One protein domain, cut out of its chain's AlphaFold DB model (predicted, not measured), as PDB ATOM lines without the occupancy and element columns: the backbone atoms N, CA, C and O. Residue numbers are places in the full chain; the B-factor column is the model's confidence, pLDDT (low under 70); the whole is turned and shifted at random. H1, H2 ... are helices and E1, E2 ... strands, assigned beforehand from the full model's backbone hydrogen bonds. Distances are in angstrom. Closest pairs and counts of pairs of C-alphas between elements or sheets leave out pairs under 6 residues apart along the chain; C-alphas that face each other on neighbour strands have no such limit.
ATOM      1  N   PRO A 625      88.698 163.432  41.330       79.56
ATOM      2  CA  PRO A 625      90.090 163.844  41.474       79.56
ATOM      3  C   PRO A 625      90.228 164.993  42.493       79.56
ATOM      4  O   PRO A 625      89.226 165.545  42.942       79.56
ATOM      5  N   PRO A 626      91.461 165.403  42.839       74.81
ATOM      6  CA  PRO A 626      91.696 166.616  43.621       74.81
ATOM      7  C   PRO A 626      91.096 167.860  42.953       74.81
ATOM      8  O   PRO A 626      91.507 168.218  41.846       74.81
ATOM      9  N   ASP A 627      90.171 168.527  43.647       61.41
ATOM     10  CA  ASP A 627      89.618 169.814  43.219       61.41
ATOM     11  C   ASP A 627      90.710 170.888  43.202       61.41
ATOM     12  O   ASP A 627      91.464 171.072  44.164       61.41
ATOM     13  N   LEU A 628      90.815 171.603  42.083       55.75
ATOM     14  CA  LEU A 628      91.826 172.639  41.898       55.75
ATOM     15  C   LEU A 628      91.250 174.010  42.299       55.75
ATOM     16  O   LEU A 628      90.087 174.279  41.994       55.75
ATOM     17  N   PRO A 629      92.027 174.895  42.958       50.19
ATOM     18  CA  PRO A 629      91.565 176.238  43.311       50.19
ATOM     19  C   PRO A 629      91.033 177.006  42.093       50.19
ATOM     20  O   PRO A 629      91.665 177.007  41.038       50.19
ATOM     21  N   GLN A 630      89.878 177.659  42.251       43.94
ATOM     22  CA  GLN A 630      89.061 178.175  41.140       43.94
ATOM     23  C   GLN A 630      89.636 179.397  40.398       43.94
ATOM     24  O   GLN A 630      89.061 179.809  39.393       43.94
ATOM     25  N   ASP A 631      90.762 179.960  40.842       40.94
ATOM     26  CA  ASP A 631      91.357 181.189  40.298       40.94
ATOM     27  C   ASP A 631      92.096 180.969  38.957       40.94
ATOM     28  O   ASP A 631      93.255 181.351  38.798       40.94
ATOM     29  N   ILE A 632      91.447 180.339  37.970       42.97
ATOM     30  CA  ILE A 632      91.967 180.239  36.599       42.97
ATOM     31  C   ILE A 632      91.691 181.560  35.873       42.97
ATOM     32  O   ILE A 632      90.664 181.729  35.217       42.97
ATOM     33  N   GLU A 633      92.628 182.505  35.970       38.59
ATOM     34  CA  GLU A 633      92.600 183.700  35.124       38.59
ATOM     35  C   GLU A 633      92.741 183.310  33.637       38.59
ATOM     36  O   GLU A 633      93.633 182.549  33.243       38.59
ATOM     37  N   LEU A 634      91.862 183.862  32.799       41.75
ATOM     38  CA  LEU A 634      92.030 183.906  31.346       41.75
ATOM     39  C   LEU A 634      92.771 185.194  30.975       41.75
ATOM     40  O   LEU A 634      92.553 186.239  31.594       41.75
ATOM     41  N   ASP A 635      93.640 185.137  29.968       41.56
ATOM     42  CA  ASP A 635      94.318 186.332  29.471       41.56
ATOM     43  C   ASP A 635      93.437 187.146  28.501       41.56
ATOM     44  O   ASP A 635      92.300 186.790  28.188       41.56
ATOM     45  N   GLN A 636      93.950 188.284  28.027       31.89
ATOM     46  CA  GLN A 636      93.190 189.215  27.182       31.89
ATOM     47  C   GLN A 636      92.845 188.674  25.778       31.89
ATOM     48  O   GLN A 636      92.104 189.337  25.053       31.89
ATOM     49  N   ALA A 637      93.361 187.504  25.384       36.09
ATOM     50  CA  ALA A 637      92.972 186.792  24.168       36.09
ATOM     51  C   ALA A 637      91.938 185.675  24.423       36.09
ATOM     52  O   ALA A 637      91.420 185.109  23.460       36.09
ATOM     53  N   GLY A 638      91.629 185.366  25.688       33.66
ATOM     54  CA  GLY A 638      90.829 184.201  26.081       33.66
ATOM     55  C   GLY A 638      91.637 182.903  26.207       33.66
ATOM     56  O   GLY A 638      91.047 181.849  26.433       33.66
ATOM     57  N   ASP A 639      92.969 182.962  26.087       40.41
ATOM     58  CA  ASP A 639      93.846 181.828  26.387       40.41
ATOM     59  C   ASP A 639      93.965 181.642  27.917       40.41
ATOM     60  O   ASP A 639      93.899 182.596  28.696       40.41
ATOM     61  N   VAL A 640      94.171 180.402  28.376       42.06
ATOM     62  CA  VAL A 640      94.374 180.098  29.806       42.06
ATOM     63  C   VAL A 640      95.701 180.705  30.279       42.06
ATOM     64  O   VAL A 640      96.771 180.272  29.847       42.06
ATOM     65  N   ALA A 641      95.664 181.679  31.199       38.28
ATOM     66  CA  ALA A 641      96.852 182.461  31.566       38.28
ATOM     67  C   ALA A 641      97.924 181.643  32.320       38.28
ATOM     68  O   ALA A 641      99.099 182.027  32.370       38.28
ATOM     69  N   PHE A 642      97.556 180.487  32.884       46.44
ATOM     70  CA  PHE A 642      98.479 179.571  33.557       46.44
ATOM     71  C   PHE A 642      99.404 178.825  32.594       46.44
ATOM     72  O   PHE A 642      99.244 177.636  32.325       46.44
ATOM     73  N   LYS A 643     100.486 179.499  32.195       45.03
ATOM     74  CA  LYS A 643     101.590 178.880  31.448       45.03
ATOM     75  C   LYS A 643     102.178 177.635  32.135       45.03
ATOM     76  O   LYS A 643     102.586 176.722  31.426       45.03
ATOM     77  N   HIS A 644     102.216 177.567  33.478       53.25
ATOM     78  CA  HIS A 644     102.855 176.456  34.212       53.25
ATOM     79  C   HIS A 644     102.150 176.060  35.532       53.25
ATOM     80  O   HIS A 644     102.601 176.415  36.623       53.25
ATOM     81  N   TRP A 645     101.098 175.232  35.444       59.56
ATOM     82  CA  TRP A 645     100.418 174.602  36.599       59.56
ATOM     83  C   TRP A 645     101.378 173.891  37.579       59.56
ATOM     84  O   TRP A 645     101.164 173.898  38.795       59.56
ATOM     85  N   SER A 646     102.483 173.321  37.085       59.91
ATOM     86  CA  SER A 646     103.487 172.628  37.908       59.91
ATOM     87  C   SER A 646     104.210 173.497  38.937       59.91
ATOM     88  O   SER A 646     104.738 172.959  39.909       59.91
ATOM     89  N   LYS A 647     104.226 174.827  38.770       58.28
ATOM     90  CA  LYS A 647     104.752 175.751  39.789       58.28
ATOM     91  C   LYS A 647     103.783 175.973  40.951       58.28
ATOM     92  O   LYS A 647     104.232 176.296  42.047       58.28
ATOM     93  N   GLN A 648     102.479 175.823  40.722       65.00
ATOM     94  CA  GLN A 648     101.449 176.047  41.737       65.00
ATOM     95  C   GLN A 648     101.125 174.763  42.494       65.00
ATOM     96  O   GLN A 648     101.253 174.749  43.714       65.00
ATOM     97  N   SER A 649     100.799 173.680  41.780       69.56
ATOM     98  CA  SER A 649     100.452 172.360  42.342       69.56
ATOM     99  C   SER A 649     101.461 171.817  43.355       69.56
ATOM    100  O   SER A 649     101.061 171.242  44.361       69.56
ATOM    101  N   ALA A 650     102.759 172.068  43.154       71.31
ATOM    102  CA  ALA A 650     103.815 171.681  44.091       71.31
ATOM    103  C   ALA A 650     103.688 172.317  45.498       71.31
ATOM    104  O   ALA A 650     104.305 171.821  46.443       71.31
ATOM    105  N   ASN A 651     102.889 173.383  45.646       75.25
ATOM    106  CA  ASN A 651     102.558 174.035  46.917       75.25
ATOM    107  C   ASN A 651     101.246 173.530  47.537       75.25
ATOM    108  O   ASN A 651     100.811 174.092  48.536       75.25
ATOM    109  N   TYR A 652     100.612 172.502  46.971       81.81
ATOM    110  CA  TYR A 652      99.389 171.905  47.501       81.81
ATOM    111  C   TYR A 652      99.629 170.463  47.952       81.81
ATOM    112  O   TYR A 652     100.440 169.716  47.396       81.81
ATOM    113  N   THR A 653      98.890 170.064  48.979       85.62
ATOM    114  CA  THR A 653      98.748 168.668  49.390       85.62
ATOM    115  C   THR A 653      97.290 168.260  49.221       85.62
ATOM    116  O   THR A 653      96.390 169.099  49.297       85.62
ATOM    117  N   SER A 654      97.066 166.975  48.958       88.50
ATOM    118  CA  SER A 654      95.738 166.368  48.923       88.50
ATOM    119  C   SER A 654      95.672 165.179  49.877       88.50
ATOM    120  O   SER A 654      96.628 164.404  49.967       88.50
ATOM    121  N   ARG A 655      94.545 165.006  50.569       87.69
ATOM    122  CA  ARG A 655      94.203 163.764  51.276       87.69
ATOM    123  C   ARG A 655      93.006 163.111  50.604       87.69
ATOM    124  O   ARG A 655      92.203 163.799  49.985       87.69
ATOM    125  N   LEU A 656      92.866 161.800  50.765       82.00
ATOM    126  CA  LEU A 656      91.571 161.171  50.525       82.00
ATOM    127  C   LEU A 656      90.575 161.698  51.566       82.00
ATOM    128  O   LEU A 656      90.926 161.880  52.735       82.00
ATOM    129  N   SER A 657      89.351 161.937  51.113       77.56
ATOM    130  CA  SER A 657      88.167 162.130  51.956       77.56
ATOM    131  C   SER A 657      87.965 160.957  52.925       77.56
ATOM    132  O   SER A 657      88.459 159.850  52.703       77.56
ATOM    133  N   ALA A 658      87.207 161.181  54.002       71.25
ATOM    134  CA  ALA A 658      86.925 160.145  55.000       71.25
ATOM    135  C   ALA A 658      86.117 158.945  54.451       71.25
ATOM    136  O   ALA A 658      86.177 157.864  55.032       71.25
ATOM    137  N   ASP A 659      85.390 159.128  53.344       64.06
ATOM    138  CA  ASP A 659      84.677 158.069  52.613       64.06
ATOM    139  C   ASP A 659      85.498 157.444  51.463       64.06
ATOM    140  O   ASP A 659      85.108 156.412  50.920       64.06
ATOM    141  N   GLY A 660      86.648 158.029  51.107       63.72
ATOM    142  CA  GLY A 660      87.525 157.551  50.037       63.72
ATOM    143  C   GLY A 660      87.017 157.790  48.608       63.72
ATOM    144  O   GLY A 660      87.641 157.299  47.670       63.72
ATOM    145  N   THR A 661      85.920 158.529  48.408       65.75
ATOM    146  CA  THR A 661      85.318 158.777  47.080       65.75
ATOM    147  C   THR A 661      85.911 159.987  46.350       65.75
ATOM    148  O   THR A 661      85.832 160.075  45.124       65.75
ATOM    149  N   SER A 662      86.536 160.901  47.093       73.69
ATOM    150  CA  SER A 662      87.089 162.174  46.604       73.69
ATOM    151  C   SER A 662      88.421 162.545  47.274       73.69
ATOM    152  O   SER A 662      88.840 161.905  48.247       73.69
ATOM    153  N   PHE A 663      89.077 163.604  46.788       83.06
ATOM    154  CA  PHE A 663      90.279 164.185  47.396       83.06
ATOM    155  C   PHE A 663      90.028 165.600  47.935       83.06
ATOM    156  O   PHE A 663      89.700 166.510  47.180       83.06
ATOM    157  N   GLU A 664      90.303 165.817  49.220       83.44
ATOM    158  CA  GLU A 664      90.373 167.159  49.804       83.44
ATOM    159  C   GLU A 664      91.738 167.797  49.507       83.44
ATOM    160  O   GLU A 664      92.773 167.146  49.668       83.44
ATOM    161  N   VAL A 665      91.764 169.083  49.146       83.19
ATOM    162  CA  VAL A 665      92.983 169.823  48.768       83.19
ATOM    163  C   VAL A 665      93.200 171.031  49.677       83.19
ATOM    164  O   VAL A 665      92.259 171.756  49.989       83.19
ATOM    165  N   ARG A 666      94.454 171.289  50.076       83.69
ATOM    166  CA  ARG A 666      94.841 172.531  50.770       83.69
ATOM    167  C   ARG A 666      96.248 173.006  50.381       83.69
ATOM    168  O   ARG A 666      97.095 172.175  50.036       83.69
ATOM    169  N   PRO A 667      96.541 174.319  50.457       81.50
ATOM    170  CA  PRO A 667      97.903 174.825  50.305       81.50
ATOM    171  C   PRO A 667      98.801 174.367  51.466       81.50
ATOM    172  O   PRO A 667      98.333 174.145  52.584       81.50
ATOM    173  N   ILE A 668     100.102 174.260  51.203       82.31
ATOM    174  CA  ILE A 668     101.153 173.884  52.152       82.31
ATOM    175  C   ILE A 668     101.824 175.145  52.710       82.31
ATOM    176  O   ILE A 668     102.341 175.976  51.962       82.31
ATOM    177  N   ASN A 669     101.879 175.265  54.036       81.50
ATOM    178  CA  ASN A 669     102.706 176.257  54.709       81.50
ATOM    179  C   ASN A 669     104.161 175.771  54.792       81.50
ATOM    180  O   ASN A 669     104.537 175.071  55.730       81.50
ATOM    181  N   HIS A 670     105.004 176.182  53.844       81.44
ATOM    182  CA  HIS A 670     106.442 175.860  53.857       81.44
ATOM    183  C   HIS A 670     107.221 176.475  55.038       81.44
ATOM    184  O   HIS A 670     108.379 176.124  55.242       81.44
ATOM    185  N   ASN A 671     106.609 177.375  55.821       80.81
ATOM    186  CA  ASN A 671     107.202 177.963  57.030       80.81
ATOM    187  C   ASN A 671     106.767 177.254  58.330       80.81
ATOM    188  O   ASN A 671     107.106 177.719  59.418       80.81
ATOM    189  N   ASP A 672     105.993 176.167  58.246       80.00
ATOM    190  CA  ASP A 672     105.584 175.379  59.410       80.00
ATOM    191  C   ASP A 672     106.780 174.623  60.017       80.00
ATOM    192  O   ASP A 672     107.321 173.685  59.429       80.00
ATOM    193  N   THR A 673     107.169 175.015  61.231       77.50
ATOM    194  CA  THR A 673     108.307 174.443  61.964       77.50
ATOM    195  C   THR A 673     108.081 173.012  62.457       77.50
ATOM    196  O   THR A 673     109.043 172.375  62.888       77.50
ATOM    197  N   THR A 674     106.856 172.481  62.383       80.25
ATOM    198  CA  THR A 674     106.565 171.064  62.664       80.25
ATOM    199  C   THR A 674     106.859 170.149  61.471       80.25
ATOM    200  O   THR A 674     107.024 168.944  61.651       80.25
ATOM    201  N   GLY A 675     106.925 170.705  60.255       75.38
ATOM    202  CA  GLY A 675     106.994 169.942  59.006       75.38
ATOM    203  C   GLY A 675     105.653 169.363  58.529       75.38
ATOM    204  O   GLY A 675     105.612 168.769  57.454       75.38
ATOM    205  N   GLU A 676     104.549 169.554  59.262       81.31
ATOM    206  CA  GLU A 676     103.214 169.094  58.846       81.31
ATOM    207  C   GLU A 676     102.571 169.983  57.757       81.31
ATOM    208  O   GLU A 676     101.536 169.631  57.181       81.31
ATOM    209  N   GLY A 677     103.182 171.133  57.457       82.06
ATOM    210  CA  GLY A 677     102.794 172.072  56.408       82.06
ATOM    211  C   GLY A 677     101.513 172.853  56.697       82.06
ATOM    212  O   GLY A 677     100.817 173.217  55.749       82.06
ATOM    213  N   LYS A 678     101.139 173.043  57.963       83.50
ATOM    214  CA  LYS A 678      99.859 173.609  58.422       83.50
ATOM    215  C   LYS A 678      99.892 175.139  58.537       83.50
ATOM    216  O   LYS A 678     100.887 175.724  58.961       83.50
ATOM    217  N   PHE A 679      98.785 175.795  58.200       77.25
ATOM    218  CA  PHE A 679      98.526 177.209  58.502       77.25
ATOM    219  C   PHE A 679      97.770 177.389  59.827       77.25
ATOM    220  O   PHE A 679      97.885 178.443  60.452       77.25
ATOM    221  N   ARG A 680      96.996 176.383  60.254       82.69
ATOM    222  CA  ARG A 680      96.163 176.403  61.465       82.69
ATOM    223  C   ARG A 680      96.218 175.067  62.229       82.69
ATOM    224  O   ARG A 680      96.554 174.049  61.629       82.69
ATOM    225  N   PRO A 681      95.865 175.023  63.530       77.19
ATOM    226  CA  PRO A 681      95.864 173.779  64.312       77.19
ATOM    227  C   PRO A 681      94.876 172.712  63.811       77.19
ATOM    228  O   PRO A 681      95.083 171.528  64.066       77.19
ATOM    229  N   ASP A 682      93.810 173.136  63.130       80.94
ATOM    230  CA  ASP A 682      92.756 172.316  62.524       80.94
ATOM    231  C   ASP A 682      93.107 171.769  61.125       80.94
ATOM    232  O   ASP A 682      92.417 170.875  60.632       80.94
ATOM    233  N   ASP A 683      94.202 172.228  60.504       81.88
ATOM    234  CA  ASP A 683      94.696 171.633  59.260       81.88
ATOM    235  C   ASP A 683      95.183 170.192  59.487       81.88
ATOM    236  O   ASP A 683      95.846 169.864  60.475       81.88
ATOM    237  N   TRP A 684      94.938 169.323  58.510       87.44
ATOM    238  CA  TRP A 684      95.482 167.964  58.459       87.44
ATOM    239  C   TRP A 684      96.923 167.958  57.908       87.44
ATOM    240  O   TRP A 684      97.226 168.753  57.019       87.44
ATOM    241  N   PRO A 685      97.843 167.101  58.394       86.88
ATOM    242  CA  PRO A 685      99.239 167.076  57.932       86.88
ATOM    243  C   PRO A 685      99.362 166.677  56.454       86.88
ATOM    244  O   PRO A 685      98.502 165.966  55.940       86.88
ATOM    245  N   ILE A 686     100.439 167.098  55.776       86.06
ATOM    246  CA  ILE A 686     100.754 166.665  54.398       86.06
ATOM    247  C   ILE A 686     100.632 165.135  54.278       86.06
ATOM    248  O   ILE A 686     101.247 164.399  55.048       86.06
ATOM    249  N   THR A 687      99.853 164.665  53.300       88.94
ATOM    250  CA  THR A 687      99.593 163.229  53.064       88.94
ATOM    251  C   THR A 687     100.022 162.800  51.668       88.94
ATOM    252  O   THR A 687     100.937 161.992  51.541       88.94
ATOM    253  N   HIS A 688      99.435 163.383  50.621       90.38
ATOM    254  CA  HIS A 688      99.896 163.216  49.240       90.38
ATOM    255  C   HIS A 688     100.315 164.576  48.682       90.38
ATOM    256  O   HIS A 688      99.621 165.583  48.871       90.38
ATOM    257  N   HIS A 689     101.451 164.632  47.992       86.31
ATOM    258  CA  HIS A 689     101.872 165.830  47.273       86.31
ATOM    259  C   HIS A 689     101.229 165.894  45.885       86.31
ATOM    260  O   HIS A 689     101.340 164.948  45.106       86.31
ATOM    261  N   LEU A 690     100.621 167.040  45.569       84.50
ATOM    262  CA  LEU A 690     100.178 167.373  44.216       84.50
ATOM    263  C   LEU A 690     101.360 167.811  43.336       84.50
ATOM    264  O   LEU A 690     102.431 168.203  43.822       84.50
ATOM    265  N   GLY A 691     101.139 167.772  42.023       77.94
ATOM    266  CA  GLY A 691     102.096 168.254  41.030       77.94
ATOM    267  C   GLY A 691     103.304 167.332  40.816       77.94
ATOM    268  O   GLY A 691     103.304 166.176  41.250       77.94
ATOM    269  N   PRO A 692     104.371 167.819  40.153       78.19
ATOM    270  CA  PRO A 692     105.526 166.991  39.821       78.19
ATOM    271  C   PRO A 692     106.225 166.414  41.075       78.19
ATOM    272  O   PRO A 692     106.390 167.105  42.095       78.19
ATOM    273  N   PRO A 693     106.680 165.144  41.019       79.56
ATOM    274  CA  PRO A 693     107.267 164.462  42.167       79.56
ATOM    275  C   PRO A 693     108.699 164.929  42.479       79.56
ATOM    276  O   PRO A 693     109.173 164.709  43.588       79.56
ATOM    277  N   SER A 694     109.389 165.607  41.555       76.25
ATOM    278  CA  SER A 694     110.699 166.228  41.799       76.25
ATOM    279  C   SER A 694     110.862 167.540  41.024       76.25
ATOM    280  O   SER A 694     109.985 167.935  40.256       76.25
ATOM    281  N   MET A 695     112.000 168.215  41.213       71.12
ATOM    282  CA  MET A 695     112.385 169.399  40.428       71.12
ATOM    283  C   MET A 695     112.945 169.057  39.034       71.12
ATOM    284  O   MET A 695     113.382 169.962  38.323       71.12
ATOM    285  N   ALA A 696     112.949 167.780  38.635       67.50
ATOM    286  CA  ALA A 696     113.410 167.362  37.317       67.50
ATOM    287  C   ALA A 696     112.595 168.019  36.178       67.50
ATOM    288  O   ALA A 696     111.410 168.358  36.344       67.50
ATOM    289  N   PRO A 697     113.210 168.235  35.003       63.66
ATOM    290  CA  PRO A 697     112.479 168.707  33.839       63.66
ATOM    291  C   PRO A 697     111.467 167.655  33.354       63.66
ATOM    292  O   PRO A 697     111.675 166.458  33.499       63.66
ATOM    293  N   ASP A 698     110.392 168.144  32.732       70.25
ATOM    294  CA  ASP A 698     109.616 167.402  31.726       70.25
ATOM    295  C   ASP A 698     108.937 166.066  32.129       70.25
ATOM    296  O   ASP A 698     109.042 165.055  31.440       70.25
ATOM    297  N   PHE A 699     108.162 166.062  33.220       77.12
ATOM    298  CA  PHE A 699     107.275 164.938  33.559       77.12
ATOM    299  C   PHE A 699     106.089 164.792  32.585       77.12
ATOM    300  O   PHE A 699     105.574 165.786  32.065       77.12
ATOM    301  N   HIS A 700     105.595 163.557  32.415       82.31
ATOM    302  CA  HIS A 700     104.369 163.263  31.660       82.31
ATOM    303  C   HIS A 700     103.165 164.079  32.193       82.31
ATOM    304  O   HIS A 700     103.005 164.148  33.415       82.31
ATOM    305  N   PRO A 701     102.269 164.642  31.351       79.81
ATOM    306  CA  PRO A 701     101.230 165.581  31.803       79.81
ATOM    307  C   PRO A 701     100.265 165.059  32.882       79.81
ATOM    308  O   PRO A 701      99.746 165.851  33.665       79.81
ATOM    309  N   LEU A 702     100.028 163.743  32.971       85.00
ATOM    310  CA  LEU A 702      99.232 163.149  34.063       85.00
ATOM    311  C   LEU A 702      99.995 163.152  35.402       85.00
ATOM    312  O   LEU A 702      99.422 163.482  36.440       85.00
ATOM    313  N   ILE A 703     101.300 162.859  35.370       85.94
ATOM    314  CA  ILE A 703     102.190 162.939  36.538       85.94
ATOM    315  C   ILE A 703     102.399 164.407  36.936       85.94
ATOM    316  O   ILE A 703     102.464 164.710  38.121       85.94
ATOM    317  N   GLU A 704     102.461 165.330  35.973       79.56
ATOM    318  CA  GLU A 704     102.586 166.760  36.262       79.56
ATOM    319  C   GLU A 704     101.291 167.379  36.820       79.56
ATOM    320  O   GLU A 704     101.371 168.225  37.710       79.56
ATOM    321  N   LYS A 705     100.104 166.961  36.352       79.62
ATOM    322  CA  LYS A 705      98.821 167.465  36.872       79.62
ATOM    323  C   LYS A 705      98.553 166.985  38.300       79.62
ATOM    324  O   LYS A 705      98.244 167.815  39.155       79.62
ATOM    325  N   TYR A 706      98.670 165.676  38.542       86.00
ATOM    326  CA  TYR A 706      98.211 165.035  39.782       86.00
ATOM    327  C   TYR A 706      99.340 164.631  40.742       86.00
ATOM    328  O   TYR A 706      99.174 164.747  41.950       86.00
ATOM    329  N   GLY A 707     100.495 164.201  40.233       86.44
ATOM    330  CA  GLY A 707     101.588 163.655  41.045       86.44
ATOM    331  C   GLY A 707     101.453 162.158  41.352       86.44
ATOM    332  O   GLY A 707     100.356 161.603  41.429       86.44
ATOM    333  N   LEU A 708     102.595 161.483  41.535       89.44
ATOM    334  CA  LEU A 708     102.653 160.023  41.723       89.44
ATOM    335  C   LEU A 708     101.863 159.538  42.944       89.44
ATOM    336  O   LEU A 708     101.178 158.525  42.861       89.44
ATOM    337  N   GLN A 709     101.925 160.268  44.061       91.44
ATOM    338  CA  GLN A 709     101.229 159.892  45.294       91.44
ATOM    339  C   GLN A 709      99.704 159.985  45.167       91.44
ATOM    340  O   GLN A 709      99.006 159.203  45.802       91.44
ATOM    341  N   VAL A 710      99.185 160.883  44.323       90.94
ATOM    342  CA  VAL A 710      97.747 160.987  44.032       90.94
ATOM    343  C   VAL A 710      97.303 159.873  43.087       90.94
ATOM    344  O   VAL A 710      96.303 159.218  43.354       90.94
ATOM    345  N   LEU A 711      98.066 159.600  42.023       91.56
ATOM    346  CA  LEU A 711      97.779 158.497  41.095       91.56
ATOM    347  C   LEU A 711      97.827 157.126  41.800       91.56
ATOM    348  O   LEU A 711      97.003 156.253  41.533       91.56
ATOM    349  N   GLU A 712      98.741 156.960  42.757       90.50
ATOM    350  CA  GLU A 712      98.803 155.804  43.657       90.50
ATOM    351  C   GLU A 712      97.661 155.783  44.688       90.50
ATOM    352  O   GLU A 712      97.103 154.728  44.987       90.50
ATOM    353  N   ALA A 713      97.278 156.929  45.256       87.81
ATOM    354  CA  ALA A 713      96.117 157.020  46.142       87.81
ATOM    355  C   ALA A 713      94.807 156.656  45.422       87.81
ATOM    356  O   ALA A 713      93.964 155.994  46.020       87.81
ATOM    357  N   ALA A 714      94.688 157.013  44.141       87.94
ATOM    358  CA  ALA A 714      93.496 156.827  43.321       87.94
ATOM    359  C   ALA A 714      93.382 155.470  42.599       87.94
ATOM    360  O   ALA A 714      92.355 155.220  41.974       87.94
ATOM    361  N   GLY A 715      94.393 154.592  42.673       88.25
ATOM    362  CA  GLY A 715      94.334 153.240  42.093       88.25
ATOM    363  C   GLY A 715      94.837 153.099  40.647       88.25
ATOM    364  O   GLY A 715      94.459 152.152  39.954       88.25
TER     365      GLY A 715
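This is residues 625 to 715 of the 1118 residues of an uncharacterized protein of Aureobasidium pullulans (UniProt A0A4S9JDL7). Little regular structure is here: a small hairpin, E1 and E2, lies near the middle among long loops, residues 625 to 645 and 668 to 700, with the short helices H1, H2 and H3 off to one side of it. The 91 printed residues hold, in order, H1, E1, E2, H2 and H3, mixed in class, with only 26 residues in named elements; the sheet, E1 - E2, is antiparallel. The whole is compact, radius of gyration of the C-alphas 14.1 A, spanning 42 by 29 by 28 A.

Find C-alpha 652 at (99.389, 171.905, 47.501); there E1, residues 652 to 656, begins its 13.6 A. E2, residues 663 to 667, spans 13.4 A. H1 is residues 646 to 649, 5.4 A; H2 is 701 to 706, 8.5 A; H3 is 708 to 713, 8.4 A, ending at C-alpha 713 (96.117, 157.020, 46.142).

In the hairpin E1 and E2, antiparallel at 155 degrees, find N 653 and O 666 within hydrogen-bond range, 3.0 A apart. Residues 653 to 654 of E1 also pair, antiparallel, with 688 to 689. The closest C-alphas of E1 and H3, Ser 654 and Val 710, are 7.5 A apart. H2 and H3 are close but not clearly touching, closest C-alphas Ile 703 and Leu 711, 7.7 A, at a steep tilt of 54 degrees. H1 and H2 only just touch, with 3 pairs of C-alphas within 8 A, the closest Ser 646 and Glu 704, 6.2 A. Every O i to N i+4 pair is within hydrogen-bond range in H2 and H3; H1 is too short for one.

The farthest C-alphas, Ala 637 and Thr 674, are 43.8 A apart. The printed part has no cut; the link E2 to H2 is long, 33 residues. Residues 627 to 649, 659 to 661 and 696 to 697 have pLDDT under 70.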